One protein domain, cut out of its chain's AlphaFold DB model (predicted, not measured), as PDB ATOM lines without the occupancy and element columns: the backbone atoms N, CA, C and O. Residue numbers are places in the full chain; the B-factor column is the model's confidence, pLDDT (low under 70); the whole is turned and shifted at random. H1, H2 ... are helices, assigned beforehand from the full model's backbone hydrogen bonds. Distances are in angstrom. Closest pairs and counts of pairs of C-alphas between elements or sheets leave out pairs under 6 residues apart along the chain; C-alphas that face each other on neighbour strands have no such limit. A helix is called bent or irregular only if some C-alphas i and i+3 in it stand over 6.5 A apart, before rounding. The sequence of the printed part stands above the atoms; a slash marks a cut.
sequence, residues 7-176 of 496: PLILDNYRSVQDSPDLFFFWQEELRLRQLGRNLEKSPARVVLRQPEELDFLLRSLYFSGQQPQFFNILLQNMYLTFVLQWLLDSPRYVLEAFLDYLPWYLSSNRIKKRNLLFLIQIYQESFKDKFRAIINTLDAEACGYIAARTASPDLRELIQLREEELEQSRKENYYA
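What this domain is: This is residues 7 to 176 of the 496 residues of an uncharacterized protein of Syntrophomonas wolfei subsp. wolfei (strain DSM 2245B / Goettingen) (UniProt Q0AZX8). What would one see first? An elongated series of eleven helices runs in nearly chain order from one end to the other: the hairpin of H1 and H2 makes one end, H3 to H9 fill the stretch between, and the hairpin of H10 and H11 makes the other. Residues 18 to 23 stick out at the first end and residues 169 to 175 of H11 at the last. How large and regular is it? The 170 printed residues include eleven named helices, H1 to H11, and no named strand, so the class is all helix; the whole is only just loose, close to compact, with a radius of gyration of the C-alphas of 18.9 A and spans of 67 by 32 by 24 A.

How they stand to each other: How does the printed part begin? H1, residues 7 to 17, and H2, residues 22 to 37, touch as a helical hairpin at a shallow tilt of 12 degrees, with the closest C-alphas, of Val 16 and Phe 25, 6.1 A apart. With residues 33 to 37 alone H2 touches H3, residues 51 to 62, the closest C-alphas being those of Arg 33 and Ser 60, at 4.9 A. What comes next? H3 and H4, residues 67 to 76, touch as a helical hairpin, closest at the C-alphas of Leu 61 and Phe 70, 5.7 A. H3 also touches H5, residues 81 to 89, at Pro 51 and Phe 82, C-alphas 6.4 A apart. H6, residues 92 to 108, only just touches H4, about perpendicular at 75 degrees, with 3 pairs of C-alphas within 8 A, the closest those of Phe 71 and Phe 98, 6.5 A. How does it go on? H7, residues 113 to 116, touches H10, residues 140 to 147, at Lys 113 and Ala 142, C-alphas 5.2 A apart, and H8, residues 118 to 122, touches H5 at Ile 122 and Leu 88, C-alphas 6.9 A apart. H9, residues 125 to 136, touches H6 at Ile 134 and Pro 103, C-alphas 4.9 A apart, and H11, residues 153 to 175, at Asn 136 and Arg 162, C-alphas 6.5 A apart. H10 and H11 touch as a helical hairpin at 16 degrees, closest at the C-alphas of Ala 147 and Arg 156, 5.7 A. Are the backbones whole? Every O i to N i+4 pair is within hydrogen-bond range in H1 to H5, H8, H10 and H11, against 11 of 13 in H6 and 6 of 8 in H9; H7 is too short for one.

Where its parts are: Where are the anchors? H1 begins at C-alpha 7, (140.507, 108.630, 156.579), and H11 ends at C-alpha 175, (101.752, 134.092, 136.789). Which helices are longest? From first to last C-alpha H11 measures 31.5 A, H6 25.1 A and H2 22.6 A. Which are irregular? H6 is only just so, with C-alphas 100 and 103 6.7 A apart and a kink of 30 degrees near residue 101, and H9 is, with C-alphas 126 and 129 8.2 A apart.

The domain as a whole: How far does it reach? The two C-alphas farthest apart, of Asp 21 and Ala 176, are 70.1 A from each other. Is it unbroken? The printed part has no cut; the link from H2 to H3, 13 residues, is long, and the other links are tight. Where is confidence low? Residues 40 to 44 and 168 to 176 are under 70, against a mean pLDDT of 83.2 for the printed part.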
ATOM      1  N   PRO A   7     139.136 108.312 156.984       85.19
ATOM      2  CA  PRO A   7     140.507 108.630 156.579       85.19
ATOM      3  C   PRO A   7     141.571 107.736 157.224       85.19
ATOM      4  O   PRO A   7     142.392 107.164 156.508       85.19
ATOM      5  N   LEU A   8     141.513 107.533 158.544       84.44
ATOM      6  CA  LEU A   8     142.490 106.700 159.244       84.44
ATOM      7  C   LEU A   8     142.370 105.216 158.863       84.44
ATOM      8  O   LEU A   8     143.376 104.514 158.765       84.44
ATOM      9  N   ILE A   9     141.152 104.717 158.636       86.81
ATOM     10  CA  ILE A   9     140.931 103.335 158.178       86.81
ATOM     11  C   ILE A   9     141.533 103.130 156.784       86.81
ATOM     12  O   ILE A   9     142.208 102.126 156.563       86.81
ATOM     13  N   LEU A  10     141.341 104.085 155.868       87.81
ATOM     14  CA  LEU A  10     141.912 104.021 154.522       87.81
ATOM     15  C   LEU A  10     143.440 104.142 154.533       87.81
ATOM     16  O   LEU A  10     144.101 103.423 153.792       87.81
ATOM     17  N   ASP A  11     144.017 104.985 155.392       86.75
ATOM     18  CA  ASP A  11     145.476 105.068 155.546       86.75
ATOM     19  C   ASP A  11     146.082 103.748 156.045       86.75
ATOM     20  O   ASP A  11     147.113 103.307 155.538       86.75
ATOM     21  N   ASN A  12     145.412 103.067 156.978       86.88
ATOM     22  CA  ASN A  12     145.851 101.745 157.421       86.88
ATOM     23  C   ASN A  12     145.653 100.681 156.335       86.88
ATOM     24  O   ASN A  12     146.539  99.854 156.144       86.88
ATOM     25  N   TYR A  13     144.555 100.723 155.577       88.56
ATOM     26  CA  TYR A  13     144.357  99.824 154.438       88.56
ATOM     27  C   TYR A  13     145.496  99.954 153.417       88.56
ATOM     28  O   TYR A  13     146.097  98.947 153.047       88.56
ATOM     29  N   ARG A  14     145.876 101.190 153.060       88.06
ATOM     30  CA  ARG A  14     147.026 101.471 152.182       88.06
ATOM     31  C   ARG A  14     148.318 100.850 152.707       88.06
ATOM     32  O   ARG A  14     149.071 100.273 151.938       88.06
ATOM     33  N   SER A  15     148.565 100.940 154.016       85.56
ATOM     34  CA  SER A  15     149.791 100.399 154.619       85.56
ATOM     35  C   SER A  15     149.886  98.869 154.588       85.56
ATOM     36  O   SER A  15     150.984  98.329 154.692       85.56
ATOM     37  N   VAL A  16     148.752  98.173 154.451       87.06
ATOM     38  CA  VAL A  16     148.685  96.704 154.475       87.06
ATOM     39  C   VAL A  16     148.515  96.112 153.070       87.06
ATOM     40  O   VAL A  16     148.835  94.944 152.865       87.06
ATOM     41  N   GLN A  17     148.063  96.901 152.092       84.00
ATOM     42  CA  GLN A  17     147.778  96.455 150.721       84.00
ATOM     43  C   GLN A  17     148.976  95.812 150.009       84.00
ATOM     44  O   GLN A  17     148.790  94.836 149.287       84.00
ATOM     45  N   ASP A  18     150.189  96.302 150.265       80.88
ATOM     46  CA  ASP A  18     151.424  95.778 149.666       80.88
ATOM     47  C   ASP A  18     152.070  94.648 150.497       80.88
ATOM     48  O   ASP A  18     153.232  94.289 150.286       80.88
ATOM     49  N   SER A  19     151.350  94.084 151.476       82.56
ATOM     50  CA  SER A  19     151.863  92.993 152.308       82.56
ATOM     51  C   SER A  19     152.147  91.741 151.461       82.56
ATOM     52  O   SER A  19     151.237  91.227 150.809       82.56
ATOM     53  N   PRO A  20     153.370  91.173 151.516       78.44
ATOM     54  CA  PRO A  20     153.688  89.924 150.823       78.44
ATOM     55  C   PRO A  20     152.992  88.703 151.451       78.44
ATOM     56  O   PRO A  20     152.915  87.650 150.820       78.44
ATOM     57  N   ASP A  21     152.491  88.828 152.685       89.06
ATOM     58  CA  ASP A  21     151.689  87.805 153.357       89.06
ATOM     59  C   ASP A  21     150.191  88.042 153.107       89.06
ATOM     60  O   ASP A  21     149.589  88.987 153.634       89.06
ATOM     61  N   LEU A  22     149.600  87.146 152.308       86.19
ATOM     62  CA  LEU A  22     148.189  87.157 151.925       86.19
ATOM     63  C   LEU A  22     147.247  86.921 153.116       86.19
ATOM     64  O   LEU A  22     146.177  87.527 153.183       86.19
ATOM     65  N   PHE A  23     147.625  86.051 154.059       88.50
ATOM     66  CA  PHE A  23     146.787  85.748 155.221       88.50
ATOM     67  C   PHE A  23     146.760  86.927 156.187       88.50
ATOM     68  O   PHE A  23     145.690  87.293 156.678       88.50
ATOM     69  N   PHE A  24     147.917  87.557 156.397       88.56
ATOM     70  CA  PHE A  24     148.011  88.790 157.170       88.56
ATOM     71  C   PHE A  24     147.168  89.908 156.543       88.56
ATOM     72  O   PHE A  24     146.370  90.538 157.240       88.56
ATOM     73  N   PHE A  25     147.267  90.096 155.220       88.88
ATOM     74  CA  PHE A  25     146.452  91.076 154.497       88.88
ATOM     75  C   PHE A  25     144.951  90.838 154.702       88.88
ATOM     76  O   PHE A  25     144.235  91.757 155.093       88.88
ATOM     77  N   TRP A  26     144.459  89.609 154.512       87.88
ATOM     78  CA  TRP A  26     143.033  89.305 154.687       87.88
ATOM     79  C   TRP A  26     142.540  89.501 156.120       87.88
ATOM     80  O   TRP A  26     141.419  89.979 156.325       87.88
ATOM     81  N   GLN A  27     143.354  89.136 157.112       90.38
ATOM     82  CA  GLN A  27     143.002  89.303 158.519       90.38
ATOM     83  C   GLN A  27     142.875  90.786 158.883       90.38
ATOM     84  O   GLN A  27     141.888  91.194 159.504       90.38
ATOM     85  N   GLU A  28     143.835  91.602 158.452       89.31
ATOM     86  CA  GLU A  28     143.823  93.040 158.695       89.31
ATOM     87  C   GLU A  28     142.743  93.759 157.884       89.31
ATOM     88  O   GLU A  28     142.032  94.602 158.434       89.31
ATOM     89  N   GLU A  29     142.520  93.383 156.621       90.31
ATOM     90  CA  GLU A  29     141.418  93.917 155.818       90.31
ATOM     91  C   GLU A  29     140.075  93.643 156.509       90.31
ATOM     92  O   GLU A  29     139.259  94.551 156.673       90.31
ATOM     93  N   LEU A  30     139.827  92.409 156.966       89.00
ATOM     94  CA  LEU A  30     138.595  92.062 157.675       89.00
ATOM     95  C   LEU A  30     138.424  92.887 158.959       89.00
ATOM     96  O   LEU A  30     137.326  93.393 159.211       89.00
ATOM     97  N   ARG A  31     139.499  93.061 159.736       91.00
ATOM     98  CA  ARG A  31     139.503  93.886 160.952       91.00
ATOM     99  C   ARG A  31     139.153  95.343 160.635       91.00
ATOM    100  O   ARG A  31     138.320  95.936 161.319       91.00
ATOM    101  N   LEU A  32     139.738  95.912 159.581       89.38
ATOM    102  CA  LEU A  32     139.462  97.280 159.134       89.38
ATOM    103  C   LEU A  32     138.017  97.444 158.636       89.38
ATOM    104  O   LEU A  32     137.372  98.436 158.976       89.38
ATOM    105  N   ARG A  33     137.460  96.454 157.921       89.44
ATOM    106  CA  ARG A  33     136.041  96.459 157.511       89.44
ATOM    107  C   ARG A  33     135.098  96.462 158.711       89.44
ATOM    108  O   ARG A  33     134.119  97.205 158.720       89.44
ATOM    109  N   GLN A  34     135.375  95.641 159.726       86.44
ATOM    110  CA  GLN A  34     134.576  95.597 160.955       86.44
ATOM    111  C   GLN A  34     134.622  96.929 161.709       86.44
ATOM    112  O   GLN A  34     133.587  97.408 162.165       86.44
ATOM    113  N   LEU A  35     135.799  97.554 161.786       85.88
ATOM    114  CA  LEU A  35     135.946  98.875 162.391       85.88
ATOM    115  C   LEU A  35     135.149  99.941 161.643       85.88
ATOM    116  O   LEU A  35     134.430 100.701 162.281       85.88
ATOM    117  N   GLY A  36     135.219  99.956 160.309       82.56
ATOM    118  CA  GLY A  36     134.477 100.911 159.485       82.56
ATOM    119  C   GLY A  36     132.962 100.803 159.661       82.56
ATOM    120  O   GLY A  36     132.283 101.818 159.782       82.56
ATOM    121  N   ARG A  37     132.433  99.578 159.761       84.00
ATOM    122  CA  ARG A  37     130.996  99.327 159.984       84.00
ATOM    123  C   ARG A  37     130.492  99.819 161.341       84.00
ATOM    124  O   ARG A  37     129.323 100.181 161.443       84.00
ATOM    125  N   ASN A  38     131.358  99.817 162.354       81.75
ATOM    126  CA  ASN A  38     131.026 100.180 163.734       81.75
ATOM    127  C   ASN A  38     131.241 101.672 164.041       81.75
ATOM    128  O   ASN A  38     131.127 102.079 165.197       81.75
ATOM    129  N   LEU A  39     131.567 102.499 163.043       78.50
ATOM    130  CA  LEU A  39     131.674 103.943 163.236       78.50
ATOM    131  C   LEU A  39     130.281 104.550 163.480       78.50
ATOM    132  O   LEU A  39     129.417 104.524 162.609       78.50
ATOM    133  N   GLU A  40     130.074 105.141 164.662       60.50
ATOM    134  CA  GLU A  40     128.804 105.780 165.058       60.50
ATOM    135  C   GLU A  40     128.512 107.094 164.311       60.50
ATOM    136  O   GLU A  40     127.377 107.568 164.288       60.50
ATOM    137  N   LYS A  41     129.535 107.716 163.710       63.06
ATOM    138  CA  LYS A  41     129.427 109.018 163.037       63.06
ATOM    139  C   LYS A  41     129.478 108.862 161.523       63.06
ATOM    140  O   LYS A  41     130.313 108.131 160.996       63.06
ATOM    141  N   SER A  42     128.635 109.633 160.831       59.34
ATOM    142  CA  SER A  42     128.711 109.798 159.377       59.34
ATOM    143  C   SER A  42     130.134 110.193 158.948       59.34
ATOM    144  O   SER A  42     130.765 110.997 159.642       59.34
ATOM    145  N   PRO A  43     130.641 109.671 157.816       61.38
ATOM    146  CA  PRO A  43     132.009 109.926 157.378       61.38
ATOM    147  C   PRO A  43     132.306 111.428 157.269       61.38
ATOM    148  O   PRO A  43     131.576 112.161 156.597       61.38
ATOM    149  N   ALA A  44     133.410 111.883 157.873       61.91
ATOM    150  CA  ALA A  44     134.058 113.128 157.460       61.91
ATOM    151  C   ALA A  44     134.440 113.037 155.970       61.91
ATOM    152  O   ALA A  44     134.500 111.939 155.423       61.91
ATOM    153  N   ARG A  45     134.692 114.170 155.301       74.31
ATOM    154  CA  ARG A  45     135.003 114.217 153.860       74.31
ATOM    155  C   ARG A  45     136.134 113.236 153.507       74.31
ATOM    156  O   ARG A  45     137.297 113.509 153.793       74.31
ATOM    157  N   VAL A  46     135.780 112.106 152.894       83.12
ATOM    158  CA  VAL A  46     136.716 111.030 152.546       83.12
ATOM    159  C   VAL A  46     137.303 111.336 151.175       83.12
ATOM    160  O   VAL A  46     136.553 111.577 150.232       83.12
ATOM    161  N   VAL A  47     138.630 111.330 151.056       85.50
ATOM    162  CA  VAL A  47     139.327 111.524 149.775       85.50
ATOM    163  C   VAL A  47     139.972 110.213 149.354       85.50
ATOM    164  O   VAL A  47     140.846 109.691 150.055       85.50
ATOM    165  N   LEU A  48     139.537 109.703 148.206       88.12
ATOM    166  CA  LEU A  48     140.040 108.460 147.630       88.12
ATOM    167  C   LEU A  48     141.318 108.714 146.834       88.12
ATOM    168  O   LEU A  48     141.435 109.745 146.167       88.12
ATOM    169  N   ARG A  49     142.271 107.781 146.893       87.31
ATOM    170  CA  ARG A  49     143.551 107.892 146.164       87.31
ATOM    171  C   ARG A  49     143.728 106.854 145.064       87.31
ATOM    172  O   ARG A  49     144.462 107.127 144.119       87.31
ATOM    173  N   GLN A  50     143.063 105.709 145.169       88.50
ATOM    174  CA  GLN A  50     143.254 104.582 144.255       88.50
ATOM    175  C   GLN A  50     141.978 103.730 144.118       88.50
ATOM    176  O   GLN A  50     141.118 103.787 145.005       88.50
ATOM    177  N   PRO A  51     141.833 102.948 143.032       87.06
ATOM    178  CA  PRO A  51     140.646 102.128 142.779       87.06
ATOM    179  C   PRO A  51     140.380 101.066 143.852       87.06
ATOM    180  O   PRO A  51     139.230 100.826 144.203       87.06
ATOM    181  N   GLU A  52     141.417 100.472 144.442       89.69
ATOM    182  CA  GLU A  52     141.282  99.364 145.398       89.69
ATOM    183  C   GLU A  52     140.617  99.807 146.712       89.69
ATOM    184  O   GLU A  52     140.044  98.994 147.440       89.69
ATOM    185  N   GLU A  53     140.650 101.108 147.012       90.69
ATOM    186  CA  GLU A  53     139.900 101.693 148.126       90.69
ATOM    187  C   GLU A  53     138.388 101.644 147.887       90.69
ATOM    188  O   GLU A  53     137.631 101.483 148.842       90.69
ATOM    189  N   LEU A  54     137.931 101.750 146.633       89.25
ATOM    190  CA  LEU A  54     136.510 101.636 146.291       89.25
ATOM    191  C   LEU A  54     136.011 100.212 146.497       89.25
ATOM    192  O   LEU A  54     134.944 100.028 147.079       89.25
ATOM    193  N   ASP A  55     136.802  99.211 146.109       89.94
ATOM    194  CA  ASP A  55     136.470  97.806 146.352       89.94
ATOM    195  C   ASP A  55     136.413  97.500 147.850       89.94
ATOM    196  O   ASP A  55     135.481  96.845 148.331       89.94
ATOM    197  N   PHE A  56     137.376  98.022 148.612       90.94
ATOM    198  CA  PHE A  56     137.371  97.922 150.066       90.94
ATOM    199  C   PHE A  56     136.121  98.580 150.674       90.94
ATOM    200  O   PHE A  56     135.453  97.977 151.520       90.94
ATOM    201  N   LEU A  57     135.751  99.783 150.227       90.12
ATOM    202  CA  LEU A  57     134.557 100.493 150.696       90.12
ATOM    203  C   LEU A  57     133.261  99.781 150.304       90.12
ATOM    204  O   LEU A  57     132.361  99.675 151.137       90.12
ATOM    205  N   LEU A  58     133.175  99.231 149.094       90.12
ATOM    206  CA  LEU A  58     132.044  98.425 148.645       90.12
ATOM    207  C   LEU A  58     131.869  97.208 149.571       90.12
ATOM    208  O   LEU A  58     130.791  96.991 150.129       90.12
ATOM    209  N   ARG A  59     132.950  96.458 149.833       89.12
ATOM    210  CA  ARG A  59     132.946  95.314 150.766       89.12
ATOM    211  C   ARG A  59     132.632  95.721 152.211       89.12
ATOM    212  O   ARG A  59     132.100  94.911 152.980       89.12
ATOM    213  N   SER A  60     132.986  96.943 152.598       88.44
ATOM    214  CA  SER A  60     132.776  97.465 153.950       88.44
ATOM    215  C   SER A  60     131.340  97.913 154.186       88.44
ATOM    216  O   SER A  60     130.756  97.476 155.173       88.44
ATOM    217  N   LEU A  61     130.793  98.740 153.288       87.19
ATOM    218  CA  LEU A  61     129.593  99.560 153.494       87.19
ATOM    219  C   LEU A  61     128.377  99.095 152.681       87.19
ATOM    220  O   LEU A  61     127.253  99.092 153.186       87.19
ATOM    221  N   TYR A  62     128.576  98.703 151.419       86.88
ATOM    222  CA  TYR A  62     127.463  98.407 150.508       86.88
ATOM    223  C   TYR A  62     126.689  97.159 150.945       86.88
ATOM    224  O   TYR A  62     125.461  97.165 151.010       86.88
ATOM    225  N   PHE A  63     127.405  96.097 151.318       85.38
ATOM    226  CA  PHE A  63     126.799  94.836 151.763       85.38
ATOM    227  C   PHE A  63     126.407  94.818 153.248       85.38
ATOM    228  O   PHE A  63     125.811  93.849 153.706       85.38
ATOM    229  N   SER A  64     126.729  95.864 154.017       80.69
ATOM    230  CA  SER A  64     126.419  95.949 155.452       80.69
ATOM    231  C   SER A  64     125.161  96.770 155.759       80.69
ATOM    232  O   SER A  64     124.967  97.179 156.901       80.69
ATOM    233  N   GLY A  65     124.337  97.070 154.749       75.38
ATOM    234  CA  GLY A  65     123.147  97.916 154.894       75.38
ATOM    235  C   GLY A  65     123.443  99.418 155.008       75.38
ATOM    236  O   GLY A  65     122.522 100.205 155.197       75.38
ATOM    237  N   GLN A  66     124.704  99.840 154.852       82.44
ATOM    238  CA  GLN A  66     125.131 101.247 154.895       82.44
ATOM    239  C   GLN A  66     125.346 101.821 153.478       82.44
ATOM    240  O   GLN A  66     126.205 102.677 153.256       82.44
ATOM    241  N   GLN A  67     124.542 101.373 152.505       84.69
ATOM    242  CA  GLN A  67     124.623 101.789 151.095       84.69
ATOM    243  C   GLN A  67     124.604 103.317 150.883       84.69
ATOM    244  O   GLN A  67     125.434 103.802 150.113       84.69
ATOM    245  N   PRO A  68     123.770 104.115 151.588       84.12
ATOM    246  CA  PRO A  68     123.790 105.573 151.436       84.12
ATOM    247  C   PRO A  68     125.147 106.201 151.778       84.12
ATOM    248  O   PRO A  68     125.586 107.147 151.128       84.12
ATOM    249  N   GLN A  69     125.849 105.662 152.781       84.38
ATOM    250  CA  GLN A  69     127.169 106.165 153.167       84.38
ATOM    251  C   GLN A  69     128.211 105.878 152.082       84.38
ATOM    252  O   GLN A  69     129.014 106.752 151.760       84.38
ATOM    253  N   PHE A  70     128.153 104.687 151.481       89.62
ATOM    254  CA  PHE A  70     128.994 104.327 150.344       89.62
ATOM    255  C   PHE A  70     128.782 105.284 149.162       89.62
ATOM    256  O   PHE A  70     129.739 105.879 148.667       89.62
ATOM    257  N   PHE A  71     127.528 105.511 148.763       89.94
ATOM    258  CA  PHE A  71     127.214 106.409 147.651       89.94
ATOM    259  C   PHE A  71     127.566 107.874 147.934       89.94
ATOM    260  O   PHE A  71     127.992 108.585 147.025       89.94
ATOM    261  N   ASN A  72     127.477 108.323 149.190       87.25
ATOM    262  CA  ASN A  72     127.943 109.655 149.584       87.25
ATOM    263  C   ASN A  72     129.452 109.824 149.390       87.25
ATOM    264  O   ASN A  72     129.888 110.845 148.856       87.25
ATOM    265  N   ILE A  73     130.250 108.833 149.800       88.31
ATOM    266  CA  ILE A  73     131.705 108.856 149.597       88.31
ATOM    267  C   ILE A  73     132.028 108.845 148.101       88.31
ATOM    268  O   ILE A  73     132.880 109.618 147.652       88.31
ATOM    269  N   LEU A  74     131.312 108.029 147.323       89.50
ATOM    270  CA  LEU A  74     131.458 107.968 145.872       89.50
ATOM    271  C   LEU A  74     131.197 109.345 145.238       89.50
ATOM    272  O   LEU A  74     132.064 109.880 144.548       89.50
ATOM    273  N   LEU A  75     130.071 109.984 145.580       88.25
ATOM    274  CA  LEU A  75     129.680 111.315 145.098       88.25
ATOM    275  C   LEU A  75     130.696 112.410 145.414       88.25
ATOM    276  O   LEU A  75     130.967 113.271 144.574       88.25
ATOM    277  N   GLN A  76     131.291 112.375 146.607       86.31
ATOM    278  CA  GLN A  76     132.327 113.329 147.006       86.31
ATOM    279  C   GLN A  76     133.587 113.236 146.138       86.31
ATOM    280  O   GLN A  76     134.325 114.219 146.066       86.31
ATOM    281  N   ASN A  77     133.815 112.098 145.473       89.44
ATOM    282  CA  ASN A  77     135.020 111.796 144.707       89.44
ATOM    283  C   ASN A  77     134.777 111.637 143.194       89.44
ATOM    284  O   ASN A  77     135.711 111.323 142.467       89.44
ATOM    285  N   MET A  78     133.577 111.952 142.685       87.88
ATOM    286  CA  MET A  78     133.237 111.851 141.247       87.88
ATOM    287  C   MET A  78     134.044 112.778 140.328       87.88
ATOM    288  O   MET A  78     133.972 112.660 139.112       87.88
ATOM    289  N   TYR A  79     134.801 113.722 140.890       83.12
ATOM    290  CA  TYR A  79     135.737 114.550 140.126       83.12
ATOM    291  C   TYR A  79     137.005 113.781 139.709       83.12
ATOM    292  O   TYR A  79     137.769 114.279 138.885       83.12
ATOM    293  N   LEU A  80     137.246 112.598 140.284       88.44
ATOM    294  CA  LEU A  80     138.383 111.735 139.983       88.44
ATOM    295  C   LEU A  80     138.009 110.741 138.875       88.44
ATOM    296  O   LEU A  80     137.076 109.953 139.023       88.44
ATOM    297  N   THR A  81     138.779 110.722 137.786       86.88
ATOM    298  CA  THR A  81     138.510 109.863 136.619       86.88
ATOM    299  C   THR A  81     138.468 108.374 136.963       86.88
ATOM    300  O   THR A  81     137.630 107.652 136.434       86.88
ATOM    301  N   PHE A  82     139.321 107.903 137.880       89.50
ATOM    302  CA  PHE A  82     139.331 106.490 138.267       89.50
ATOM    303  C   PHE A  82     138.052 106.067 139.003       89.50
ATOM    304  O   PHE A  82     137.649 104.917 138.894       89.50
ATOM    305  N   VAL A  83     137.391 106.987 139.715       90.50
ATOM    306  CA  VAL A  83     136.128 106.710 140.418       90.50
ATOM    307  C   VAL A  83     134.993 106.537 139.415       90.50
ATOM    308  O   VAL A  83     134.181 105.626 139.546       90.50
ATOM    309  N   LEU A  84     134.970 107.389 138.390       88.12
ATOM    310  CA  LEU A  84     134.014 107.307 137.288       88.12
ATOM    311  C   LEU A  84     134.178 106.003 136.513       88.12
ATOM    312  O   LEU A  84     133.197 105.303 136.282       88.12
ATOM    313  N   GLN A  85     135.422 105.668 136.163       88.50
ATOM    314  CA  GLN A  85     135.740 104.438 135.450       88.50
ATOM    315  C   GLN A  85     135.363 103.206 136.279       88.50
ATOM    316  O   GLN A  85     134.667 102.331 135.783       88.50
ATOM    317  N   TRP A  86     135.721 103.186 137.566       93.44
ATOM    318  CA  TRP A  86     135.348 102.102 138.474       93.44
ATOM    319  C   TRP A  86     133.828 101.922 138.570       93.44
ATOM    320  O   TRP A  86     133.342 100.797 138.546       93.44
ATOM    321  N   LEU A  87     133.056 103.013 138.637       91.50
ATOM    322  CA  LEU A  87     131.594 102.938 138.688       91.50
ATOM    323  C   LEU A  87     131.003 102.385 137.380       91.50
ATOM    324  O   LEU A  87     130.059 101.597 137.428       91.50
ATOM    325  N   LEU A  88     131.552 102.777 136.229       88.50
ATOM    326  CA  LEU A  88     131.133 102.266 134.920       88.50
ATOM    327  C   LEU A  88     131.477 100.782 134.732       88.50
ATOM    328  O   LEU A  88     130.681 100.048 134.152       88.50
ATOM    329  N   ASP A  89     132.620 100.347 135.264       89.25
ATOM    330  CA  ASP A  89     133.084  98.956 135.222       89.25
ATOM    331  C   ASP A  89     132.467  98.090 136.340       89.25
ATOM    332  O   ASP A  89     132.632  96.867 136.365       89.25
ATOM    333  N   SER A  90     131.744  98.711 137.281       89.00
ATOM    334  CA  SER A  90     131.116  98.015 138.400       89.00
ATOM    335  C   SER A  90     129.970  97.103 137.938       89.00
ATOM    336  O   SER A  90     129.364  97.314 136.881       89.00
ATOM    337  N   PRO A  91     129.609  96.078 138.731       89.56
ATOM    338  CA  PRO A  91     128.446  95.261 138.429       89.56
ATOM    339  C   PRO A  91     127.187  96.118 138.255       89.56
ATOM    340  O   PRO A  91     126.915  97.003 139.064       89.56
ATOM    341  N   ARG A  92     126.367  95.791 137.250       86.69
ATOM    342  CA  ARG A  92     125.177  96.573 136.868       86.69
ATOM    343  C   ARG A  92     124.252  96.920 138.041       86.69
ATOM    344  O   ARG A  92     123.717  98.020 138.080       86.69
ATOM    345  N   TYR A  93     124.110  96.024 139.019       87.81
ATOM    346  CA  TYR A  93     123.287  96.270 140.208       87.81
ATOM    347  C   TYR A  93     123.809  97.419 141.090       87.81
ATOM    348  O   TYR A  93     123.007  98.110 141.708       87.81
ATOM    349  N   VAL A  94     125.130  97.640 141.155       89.19
ATOM    350  CA  VAL A  94     125.740  98.745 141.918       89.19
ATOM    351  C   VAL A  94     125.450 100.065 141.219       89.19
ATOM    352  O   VAL A  94     125.019 101.020 141.864       89.19
ATOM    353  N   LEU A  95     125.645 100.100 139.899       89.75
ATOM    354  CA  LEU A  95     125.366 101.272 139.079       89.75
ATOM    355  C   LEU A  95     123.878 101.646 139.119       89.75
ATOM    356  O   LEU A  95     123.542 102.807 139.326       89.75
ATOM    357  N   GLU A  96     122.976 100.674 138.978       89.31
ATOM    358  CA  GLU A  96     121.533 100.924 139.051       89.31
ATOM    359  C   GLU A  96     121.107 101.433 140.433       89.31
ATOM    360  O   GLU A  96     120.381 102.424 140.505       89.31
ATOM    361  N   ALA A  97     121.607 100.824 141.513       87.19
ATOM    362  CA  ALA A  97     121.336 101.278 142.875       87.19
ATOM    363  C   ALA A  97     121.895 102.687 143.140       87.19
ATOM    364  O   ALA A  97     121.272 103.484 143.842       87.19
ATOM    365  N   PHE A  98     123.047 103.020 142.549       91.69
ATOM    366  CA  PHE A  98     123.597 104.370 142.598       91.69
ATOM    367  C   PHE A  98     122.685 105.374 141.884       91.69
ATOM    368  O   PHE A  98     122.372 106.423 142.446       91.69
ATOM    369  N   LEU A  99     122.221 105.051 140.674       90.81
ATOM    370  CA  LEU A  99     121.316 105.914 139.914       90.81
ATOM    371  C   LEU A  99     119.971 106.116 140.628       90.81
ATOM    372  O   LEU A  99     119.451 107.229 140.614       90.81
ATOM    373  N   ASP A 100     119.442 105.094 141.304       88.25
ATOM    374  CA  ASP A 100     118.208 105.205 142.099       88.25
ATOM    375  C   ASP A 100     118.387 106.052 143.368       88.25
ATOM    376  O   ASP A 100     117.443 106.683 143.843       88.25
ATOM    377  N   TYR A 101     119.603 106.101 143.912       88.38
ATOM    378  CA  TYR A 101     119.937 106.911 145.081       88.38
ATOM    379  C   TYR A 101     120.062 108.412 144.762       88.38
ATOM    380  O   TYR A 101     119.750 109.266 145.601       88.38
ATOM    381  N   LEU A 102     120.504 108.756 143.547       88.94
ATOM    382  CA  LEU A 102     120.808 110.133 143.145       88.94
ATOM    383  C   LEU A 102     119.654 111.135 143.336       88.94
ATOM    384  O   LEU A 102     119.925 112.198 143.901       88.94
ATOM    385  N   PRO A 103     118.394 110.858 142.939       86.44
ATOM    386  CA  PRO A 103     117.292 111.807 143.118       86.44
ATOM    387  C   PRO A 103     117.088 112.218 144.584       86.44
ATOM    388  O   PRO A 103     116.900 113.398 144.896       86.44
ATOM    389  N   TRP A 104     117.180 111.262 145.512       86.19
ATOM    390  CA  TRP A 104     117.060 111.539 146.944       86.19
ATOM    391  C   TRP A 104     118.214 112.416 147.447       86.19
ATOM    392  O   TRP A 104     118.005 113.386 148.180       86.19
ATOM    393  N   TYR A 105     119.440 112.122 147.008       83.50
ATOM    394  CA  TYR A 105     120.613 112.888 147.416       83.50
ATOM    395  C   TYR A 105     120.595 114.324 146.874       83.50
ATOM    396  O   TYR A 105     120.919 115.258 147.611       83.50
ATOM    397  N   LEU A 106     120.204 114.498 145.608       83.94
ATOM    398  CA  LEU A 106     120.127 115.792 144.919       83.94
ATOM    399  C   LEU A 106     119.019 116.689 145.476       83.94
ATOM    400  O   LEU A 106     119.229 117.889 145.622       83.94
ATOM    401  N   SER A 107     117.869 116.115 145.837       78.56
ATOM    402  CA  SER A 107     116.780 116.869 146.475       78.56
ATOM    403  C   SER A 107     117.122 117.312 147.901       78.56
ATOM    404  O   SER A 107     116.697 118.383 148.333       78.56
ATOM    405  N   SER A 108     117.924 116.523 148.622       76.88
ATOM    406  CA  SER A 108     118.279 116.796 150.020       76.88
ATOM    407  C   SER A 108     119.511 117.698 150.186       76.88
ATOM    408  O   SER A 108     119.681 118.305 151.243       76.88
ATOM    409  N   ASN A 109     120.383 117.807 149.175       76.62
ATOM    410  CA  ASN A 109     121.655 118.530 149.273       76.62
ATOM    411  C   ASN A 109     121.847 119.528 148.123       76.62
ATOM    412  O   ASN A 109     121.784 119.170 146.951       76.62
ATOM    413  N   ARG A 110     122.213 120.778 148.442       70.44
ATOM    414  CA  ARG A 110     122.598 121.771 147.422       70.44
ATOM    415  C   ARG A 110     123.976 121.446 146.838       70.44
ATOM    416  O   ARG A 110     125.005 121.790 147.421       70.44
ATOM    417  N   ILE A 111     124.005 120.809 145.668       75.88
ATOM    418  CA  ILE A 111     125.242 120.508 144.937       75.88
ATOM    419  C   ILE A 111     125.590 121.652 143.977       75.88
ATOM    420  O   ILE A 111     124.738 122.192 143.281       75.88
ATOM    421  N   LYS A 112     126.877 122.009 143.886       79.81
ATOM    422  CA  LYS A 112     127.363 122.967 142.880       79.81
ATOM    423  C   LYS A 112     127.254 122.366 141.475       79.81
ATOM    424  O   LYS A 112     127.799 121.290 141.245       79.81
ATOM    425  N   LYS A 113     126.722 123.122 140.507       79.56
ATOM    426  CA  LYS A 113     126.551 122.710 139.093       79.56
ATOM    427  C   LYS A 113     127.772 122.046 138.431       79.56
ATOM    428  O   LYS A 113     127.626 121.130 137.632       79.56
ATOM    429  N   ARG A 114     128.997 122.451 138.804       78.56
ATOM    430  CA  ARG A 114     130.248 121.843 138.301       78.56
ATOM    431  C   ARG A 114     130.391 120.365 138.666       78.56
ATOM    432  O   ARG A 114     130.941 119.604 137.881       78.56
ATOM    433  N   ASN A 115     129.881 119.968 139.827       81.50
ATOM    434  CA  ASN A 115     129.990 118.607 140.333       81.50
ATOM    435  C   ASN A 115     128.944 117.666 139.718       81.50
ATOM    436  O   ASN A 115     128.922 116.506 140.092       81.50
ATOM    437  N   LEU A 116     128.092 118.139 138.800       84.38
ATOM    438  CA  LEU A 116     127.076 117.329 138.116       84.38
ATOM    439  C   LEU A 116     127.538 116.818 136.741       84.38
ATOM    440  O   LEU A 116     126.817 116.072 136.089       84.38
ATOM    441  N   LEU A 117     128.743 117.187 136.286       85.06
ATOM    442  CA  LEU A 117     129.247 116.801 134.959       85.06
ATOM    443  C   LEU A 117     129.457 115.292 134.791       85.06
ATOM    444  O   LEU A 117     129.428 114.809 133.661       85.06
ATOM    445  N   PHE A 118     129.598 114.542 135.888       86.69
ATOM    446  CA  PHE A 118     129.666 113.082 135.827       86.69
ATOM    447  C   PHE A 118     128.414 112.453 135.205       86.69
ATOM    448  O   PHE A 118     128.508 111.390 134.598       86.69
ATOM    449  N   LEU A 119     127.253 113.113 135.308       87.81
ATOM    450  CA  LEU A 119     126.001 112.630 134.722       87.81
ATOM    451  C   LEU A 119     126.118 112.467 133.203       87.81
ATOM    452  O   LEU A 119     125.550 111.535 132.650       87.81
ATOM    453  N   ILE A 120     126.902 113.324 132.542       86.62
ATOM    454  CA  ILE A 120     127.141 113.244 131.093       86.62
ATOM    455  C   ILE A 120     127.941 111.982 130.749       86.62
ATOM    456  O   ILE A 120     127.683 111.350 129.733       86.62
ATOM    457  N   GLN A 121     128.908 111.617 131.593       83.88
ATOM    458  CA  GLN A 121     129.810 110.490 131.348       83.88
ATOM    459  C   GLN A 121     129.180 109.134 131.681       83.88
ATOM    460  O   GLN A 121     129.552 108.130 131.087       83.88
ATOM    461  N   ILE A 122     128.232 109.105 132.621       87.31
ATOM    462  CA  ILE A 122     127.542 107.879 133.051       87.31
ATOM    463  C   ILE A 122     126.272 107.609 132.240       87.31
ATOM    464  O   ILE A 122     125.728 106.506 132.290       87.31
ATOM    465  N   TYR A 123     125.791 108.593 131.478       87.19
ATOM    466  CA  TYR A 123     124.585 108.431 130.680       87.19
ATOM    467  C   TYR A 123     124.721 107.297 129.659       87.19
ATOM    468  O   TYR A 123     125.615 107.294 128.814       87.19
ATOM    469  N   GLN A 124     123.776 106.361 129.718       84.94
ATOM    470  CA  GLN A 124     123.567 105.312 128.727       84.94
ATOM    471  C   GLN A 124     122.071 105.237 128.425       84.94
ATOM    472  O   GLN A 124     121.244 105.393 129.325       84.94
ATOM    473  N   GLU A 125     121.723 104.958 127.171       81.75
ATOM    474  CA  GLU A 125     120.330 104.897 126.710       81.75
ATOM    475  C   GLU A 125     119.496 103.864 127.493       81.75
ATOM    476  O   GLU A 125     118.330 104.092 127.805       81.75
ATOM    477  N   SER A 126     120.129 102.772 127.931       84.88
ATOM    478  CA  SER A 126     119.539 101.736 128.789       84.88
ATOM    479  C   SER A 126     119.034 102.245 130.148       84.88
ATOM    480  O   SER A 126     118.215 101.574 130.776       84.88
ATOM    481  N   PHE A 127     119.497 103.410 130.609       86.12
ATOM    482  CA  PHE A 127     119.123 104.014 131.890       86.12
ATOM    483  C   PHE A 127     118.250 105.266 131.739       86.12
ATOM    484  O   PHE A 127     118.119 106.029 132.701       86.12
ATOM    485  N   LYS A 128     117.630 105.478 130.567       83.88
ATOM    486  CA  LYS A 128     116.804 106.663 130.263       83.88
ATOM    487  C   LYS A 128     115.789 106.988 131.368       83.88
ATOM    488  O   LYS A 128     115.723 108.132 131.813       83.88
ATOM    489  N   ASP A 129     115.072 105.986 131.878       83.00
ATOM    490  CA  ASP A 129     114.054 106.176 132.924       83.00
ATOM    491  C   ASP A 129     114.647 106.637 134.266       83.00
ATOM    492  O   ASP A 129     114.108 107.538 134.913       83.00
ATOM    493  N   LYS A 130     115.799 106.081 134.665       85.44
ATOM    494  CA  LYS A 130     116.506 106.498 135.889       85.44
ATOM    495  C   LYS A 130     117.051 107.921 135.743       85.44
ATOM    496  O   LYS A 130     116.933 108.732 136.659       85.44
ATOM    497  N   PHE A 131     117.582 108.260 134.568       89.12
ATOM    498  CA  PHE A 131     118.047 109.615 134.267       89.12
ATOM    499  C   PHE A 131     116.917 110.642 134.238       89.12
ATOM    500  O   PHE A 131     117.117 111.754 134.720       89.12
ATOM    501  N   ARG A 132     115.720 110.274 133.773       86.62
ATOM    502  CA  ARG A 132     114.539 111.140 133.870       86.62
ATOM    503  C   ARG A 132     114.237 111.514 135.323       86.62
ATOM    504  O   ARG A 132     114.050 112.691 135.623       86.62
ATOM    505  N   ALA A 133     114.262 110.545 136.241       85.25
ATOM    506  CA  ALA A 133     114.060 110.807 137.669       85.25
ATOM    507  C   ALA A 133     115.144 111.729 138.257       85.25
ATOM    508  O   ALA A 133     114.831 112.625 139.038       85.25
ATOM    509  N   ILE A 134     116.405 111.552 137.849       86.94
ATOM    510  CA  ILE A 134     117.527 112.402 138.274       86.94
ATOM    511  C   ILE A 134     117.348 113.836 137.763       86.94
ATOM    512  O   ILE A 134     117.408 114.779 138.553       86.94
ATOM    513  N   ILE A 135     117.089 114.011 136.466       88.38
ATOM    514  CA  ILE A 135     116.945 115.326 135.822       88.38
ATOM    515  C   ILE A 135     115.775 116.108 136.428       88.38
ATOM    516  O   ILE A 135     115.900 117.309 136.659       88.38
ATOM    517  N   ASN A 136     114.685 115.434 136.800       85.50
ATOM    518  CA  ASN A 136     113.536 116.072 137.447       85.50
ATOM    519  C   ASN A 136     113.869 116.745 138.792       85.50
ATOM    520  O   ASN A 136     113.156 117.659 139.210       85.50
ATOM    521  N   THR A 137     114.957 116.343 139.456       85.31
ATOM    522  CA  THR A 137     115.418 116.966 140.711       85.31
ATOM    523  C   THR A 137     116.330 118.177 140.513       85.31
ATOM    524  O   THR A 137     116.644 118.864 141.484       85.31
ATOM    525  N   LEU A 138     116.756 118.456 139.279       85.56
ATOM    526  CA  LEU A 138     117.664 119.557 138.966       85.56
ATOM    527  C   LEU A 138     116.917 120.888 138.815       85.56
ATOM    528  O   LEU A 138     115.751 120.936 138.418       85.56
ATOM    529  N   ASP A 139     117.618 121.979 139.129       82.50
ATOM    530  CA  ASP A 139     117.149 123.340 138.889       82.50
ATOM    531  C   ASP A 139     117.552 123.846 137.492       82.50
ATOM    532  O   ASP A 139     118.379 123.257 136.795       82.50
ATOM    533  N   ALA A 140     116.968 124.974 137.076       82.56
ATOM    534  CA  ALA A 140     117.200 125.533 135.743       82.56
ATOM    535  C   ALA A 140     118.675 125.904 135.494       82.56
ATOM    536  O   ALA A 140     119.154 125.826 134.366       82.56
ATOM    537  N   GLU A 141     119.417 126.300 136.536       82.88
ATOM    538  CA  GLU A 141     120.833 126.650 136.397       82.88
ATOM    539  C   GLU A 141     121.698 125.403 136.152       82.88
ATOM    540  O   GLU A 141     122.621 125.438 135.332       82.88
ATOM    541  N   ALA A 142     121.403 124.294 136.837       83.12
ATOM    542  CA  ALA A 142     122.046 123.006 136.613       83.12
ATOM    543  C   ALA A 142     121.682 122.417 135.243       83.12
ATOM    544  O   ALA A 142     122.590 121.974 134.535       83.12
ATOM    545  N   CYS A 143     120.403 122.466 134.848       85.00
ATOM    546  CA  CYS A 143     119.940 122.024 133.530       85.00
ATOM    547  C   CYS A 143     120.690 122.744 132.402       85.00
ATOM    548  O   CYS A 143     121.379 122.079 131.621       85.00
ATOM    549  N   GLY A 144     120.714 124.081 132.409       82.88
ATOM    550  CA  GLY A 144     121.401 124.852 131.368       82.88
ATOM    551  C   GLY A 144     122.913 124.606 131.342       82.88
ATOM    552  O   GLY A 144     123.546 124.571 130.283       82.88
ATOM    553  N   TYR A 145     123.521 124.360 132.508       85.81
ATOM    554  CA  TYR A 145     124.948 124.055 132.612       85.81
ATOM    555  C   TYR A 145     125.325 122.687 132.015       85.81
ATOM    556  O   TYR A 145     126.423 122.560 131.452       85.81
ATOM    557  N   ILE A 146     124.451 121.680 132.141       85.38
ATOM    558  CA  ILE A 146     124.636 120.333 131.578       85.38
ATOM    559  C   ILE A 146     124.272 120.324 130.087       85.38
ATOM    560  O   ILE A 146     125.046 119.794 129.288       85.38
ATOM    561  N   ALA A 147     123.165 120.965 129.690       85.38
ATOM    562  CA  ALA A 147     122.718 121.066 128.297       85.38
ATOM    563  C   ALA A 147     123.805 121.649 127.378       85.38
ATOM    564  O   ALA A 147     124.068 121.112 126.301       85.38
ATOM    565  N   ALA A 148     124.508 122.686 127.845       84.69
ATOM    566  CA  ALA A 148     125.597 123.328 127.109       84.69
ATOM    567  C   ALA A 148     126.843 122.441 126.907       84.69
ATOM    568  O   ALA A 148     127.727 122.798 126.130       84.69
ATOM    569  N   ARG A 149     126.965 121.319 127.630       84.12
ATOM    570  CA  ARG A 149     128.163 120.455 127.630       84.12
ATOM    571  C   ARG A 149     127.893 119.000 127.267       84.12
ATOM    572  O   ARG A 149     128.850 118.254 127.076       84.12
ATOM    573  N   THR A 150     126.634 118.584 127.173       84.50
ATOM    574  CA  THR A 150     126.288 117.244 126.693       84.50
ATOM    575  C   THR A 150     126.371 117.183 125.170       84.50
ATOM    576  O   THR A 150     125.879 118.076 124.476       84.50
ATOM    577  N   ALA A 151     126.974 116.117 124.645       77.81
ATOM    578  CA  ALA A 151     126.950 115.779 123.221       77.81
ATOM    579  C   ALA A 151     125.852 114.753 122.874       77.81
ATOM    580  O   ALA A 151     125.586 114.532 121.697       77.81
ATOM    581  N   SER A 152     125.212 114.138 123.879       84.12
ATOM    582  CA  SER A 152     124.152 113.144 123.672       84.12
ATOM    583  C   SER A 152     122.826 113.832 123.314       84.12
ATOM    584  O   SER A 152     122.383 114.695 124.084       84.12
ATOM    585  N   PRO A 153     122.187 113.470 122.182       82.69
ATOM    586  CA  PRO A 153     120.911 114.051 121.773       82.69
ATOM    587  C   PRO A 153     119.780 113.678 122.739       82.69
ATOM    588  O   PRO A 153     119.036 114.560 123.152       82.69
ATOM    589  N   ASP A 154     119.715 112.423 123.188       83.50
ATOM    590  CA  ASP A 154     118.648 111.939 124.075       83.50
ATOM    591  C   ASP A 154     118.713 112.576 125.467       83.50
ATOM    592  O   ASP A 154     117.696 112.951 126.050       83.50
ATOM    593  N   LEU A 155     119.925 112.743 126.010       84.81
ATOM    594  CA  LEU A 155     120.106 113.442 127.280       84.81
ATOM    595  C   LEU A 155     119.749 114.928 127.142       84.81
ATOM    596  O   LEU A 155     119.194 115.517 128.066       84.81
ATOM    597  N   ARG A 156     120.057 115.539 125.992       85.94
ATOM    598  CA  ARG A 156     119.696 116.932 125.711       85.94
ATOM    599  C   ARG A 156     118.181 117.105 125.620       85.94
ATOM    600  O   ARG A 156     117.676 118.060 126.195       85.94
ATOM    601  N   GLU A 157     117.475 116.175 124.982       86.56
ATOM    602  CA  GLU A 157     116.008 116.156 124.911       86.56
ATOM    603  C   GLU A 157     115.382 116.080 126.313       86.56
ATOM    604  O   GLU A 157     114.522 116.893 126.649       86.56
ATOM    605  N   LEU A 158     115.863 115.176 127.178       85.38
ATOM    606  CA  LEU A 158     115.375 115.071 128.562       85.38
ATOM    607  C   LEU A 158     115.590 116.361 129.369       85.38
ATOM    608  O   LEU A 158     114.739 116.732 130.178       85.38
ATOM    609  N   ILE A 159     116.724 117.040 129.167       86.31
ATOM    610  CA  ILE A 159     117.022 118.304 129.850       86.31
ATOM    611  C   ILE A 159     116.135 119.431 129.319       86.31
ATOM    612  O   ILE A 159     115.593 120.178 130.127       86.31
ATOM    613  N   GLN A 160     115.948 119.530 128.002       84.50
ATOM    614  CA  GLN A 160     115.076 120.536 127.388       84.50
ATOM    615  C   GLN A 160     113.631 120.387 127.856       84.50
ATOM    616  O   GLN A 160     113.025 121.368 128.272       84.50
ATOM    617  N   LEU A 161     113.112 119.158 127.897       84.12
ATOM    618  CA  LEU A 161     111.768 118.880 128.402       84.12
ATOM    619  C   LEU A 161     111.621 119.331 129.863       84.12
ATOM    620  O   LEU A 161     110.621 119.940 130.236       84.12
ATOM    621  N   ARG A 162     112.651 119.118 130.691       83.19
ATOM    622  CA  ARG A 162     112.656 119.610 132.071       83.19
ATOM    623  C   ARG A 162     112.783 121.133 132.170       83.19
ATOM    624  O   ARG A 162     112.177 121.727 133.057       83.19
ATOM    625  N   GLU A 163     113.568 121.774 131.311       81.88
ATOM    626  CA  GLU A 163     113.654 123.239 131.244       81.88
ATOM    627  C   GLU A 163     112.307 123.847 130.853       81.88
ATOM    628  O   GLU A 163     111.860 124.784 131.510       81.88
ATOM    629  N   GLU A 164     111.615 123.260 129.875       81.31
ATOM    630  CA  GLU A 164     110.254 123.633 129.492       81.31
ATOM    631  C   GLU A 164     109.269 123.443 130.649       81.31
ATOM    632  O   GLU A 164     108.502 124.357 130.945       81.31
ATOM    633  N   GLU A 165     109.320 122.317 131.367       80.06
ATOM    634  CA  GLU A 165     108.507 122.087 132.569       80.06
ATOM    635  C   GLU A 165     108.814 123.095 133.685       80.06
ATOM    636  O   GLU A 165     107.900 123.561 134.364       80.06
ATOM    637  N   LEU A 166     110.086 123.437 133.913       77.31
ATOM    638  CA  LEU A 166     110.496 124.422 134.917       77.31
ATOM    639  C   LEU A 166     110.083 125.835 134.508       77.31
ATOM    640  O   LEU A 166     109.704 126.629 135.368       77.31
ATOM    641  N   GLU A 167     110.132 126.163 133.221       73.62
ATOM    642  CA  GLU A 167     109.603 127.411 132.686       73.62
ATOM    643  C   GLU A 167     108.083 127.472 132.786       73.62
ATOM    644  O   GLU A 167     107.560 128.504 133.197       73.62
ATOM    645  N   GLN A 168     107.372 126.395 132.455       66.62
ATOM    646  CA  GLN A 168     105.922 126.288 132.613       66.62
ATOM    647  C   GLN A 168     105.534 126.377 134.089       66.62
ATOM    648  O   GLN A 168     104.730 127.225 134.443       66.62
ATOM    649  N   SER A 169     106.208 125.643 134.975       61.84
ATOM    650  CA  SER A 169     106.001 125.711 136.426       61.84
ATOM    651  C   SER A 169     106.360 127.085 136.996       61.84
ATOM    652  O   SER A 169     105.730 127.552 137.938       61.84
ATOM    653  N   ARG A 170     107.377 127.779 136.464       61.69
ATOM    654  CA  ARG A 170     107.664 129.178 136.829       61.69
ATOM    655  C   ARG A 170     106.568 130.101 136.322       61.69
ATOM    656  O   ARG A 170     106.171 131.000 137.058       61.69
ATOM    657  N   LYS A 171     106.059 129.871 135.111       51.78
ATOM    658  CA  LYS A 171     104.922 130.608 134.559       51.78
ATOM    659  C   LYS A 171     103.655 130.370 135.391       51.78
ATOM    660  O   LYS A 171     102.928 131.312 135.674       51.78
ATOM    661  N   GLU A 172     103.436 129.164 135.888       52.78
ATOM    662  CA  GLU A 172     102.325 128.806 136.769       52.78
ATOM    663  C   GLU A 172     102.500 129.371 138.187       52.78
ATOM    664  O   GLU A 172     101.576 129.969 138.727       52.78
ATOM    665  N   ASN A 173     103.694 129.285 138.778       49.47
ATOM    666  CA  ASN A 173     103.946 129.758 140.144       49.47
ATOM    667  C   ASN A 173     104.040 131.291 140.257       49.47
ATOM    668  O   ASN A 173     103.601 131.853 141.258       49.47
ATOM    669  N   TYR A 174     104.594 131.986 139.255       43.28
ATOM    670  CA  TYR A 174     104.672 133.456 139.253       43.28
ATOM    671  C   TYR A 174     103.455 134.128 138.598       43.28
ATOM    672  O   TYR A 174     103.080 135.224 139.028       43.28
ATOM    673  N   TYR A 175     102.824 133.490 137.600       41.38
ATOM    674  CA  TYR A 175     101.752 134.092 136.789       41.38
ATOM    675  C   TYR A 175     100.414 133.334 136.811       41.38
ATOM    676  O   TYR A 175      99.477 133.801 136.170       41.38
ATOM    677  N   ALA A 176     100.283 132.220 137.547       46.34
ATOM    678  CA  ALA A 176      99.045 131.432 137.677       46.34
ATOM    679  C   ALA A 176      98.378 131.066 136.336       46.34
ATOM    680  O   ALA A 176      97.156 130.983 136.237       46.34
TER     681      ALA A 176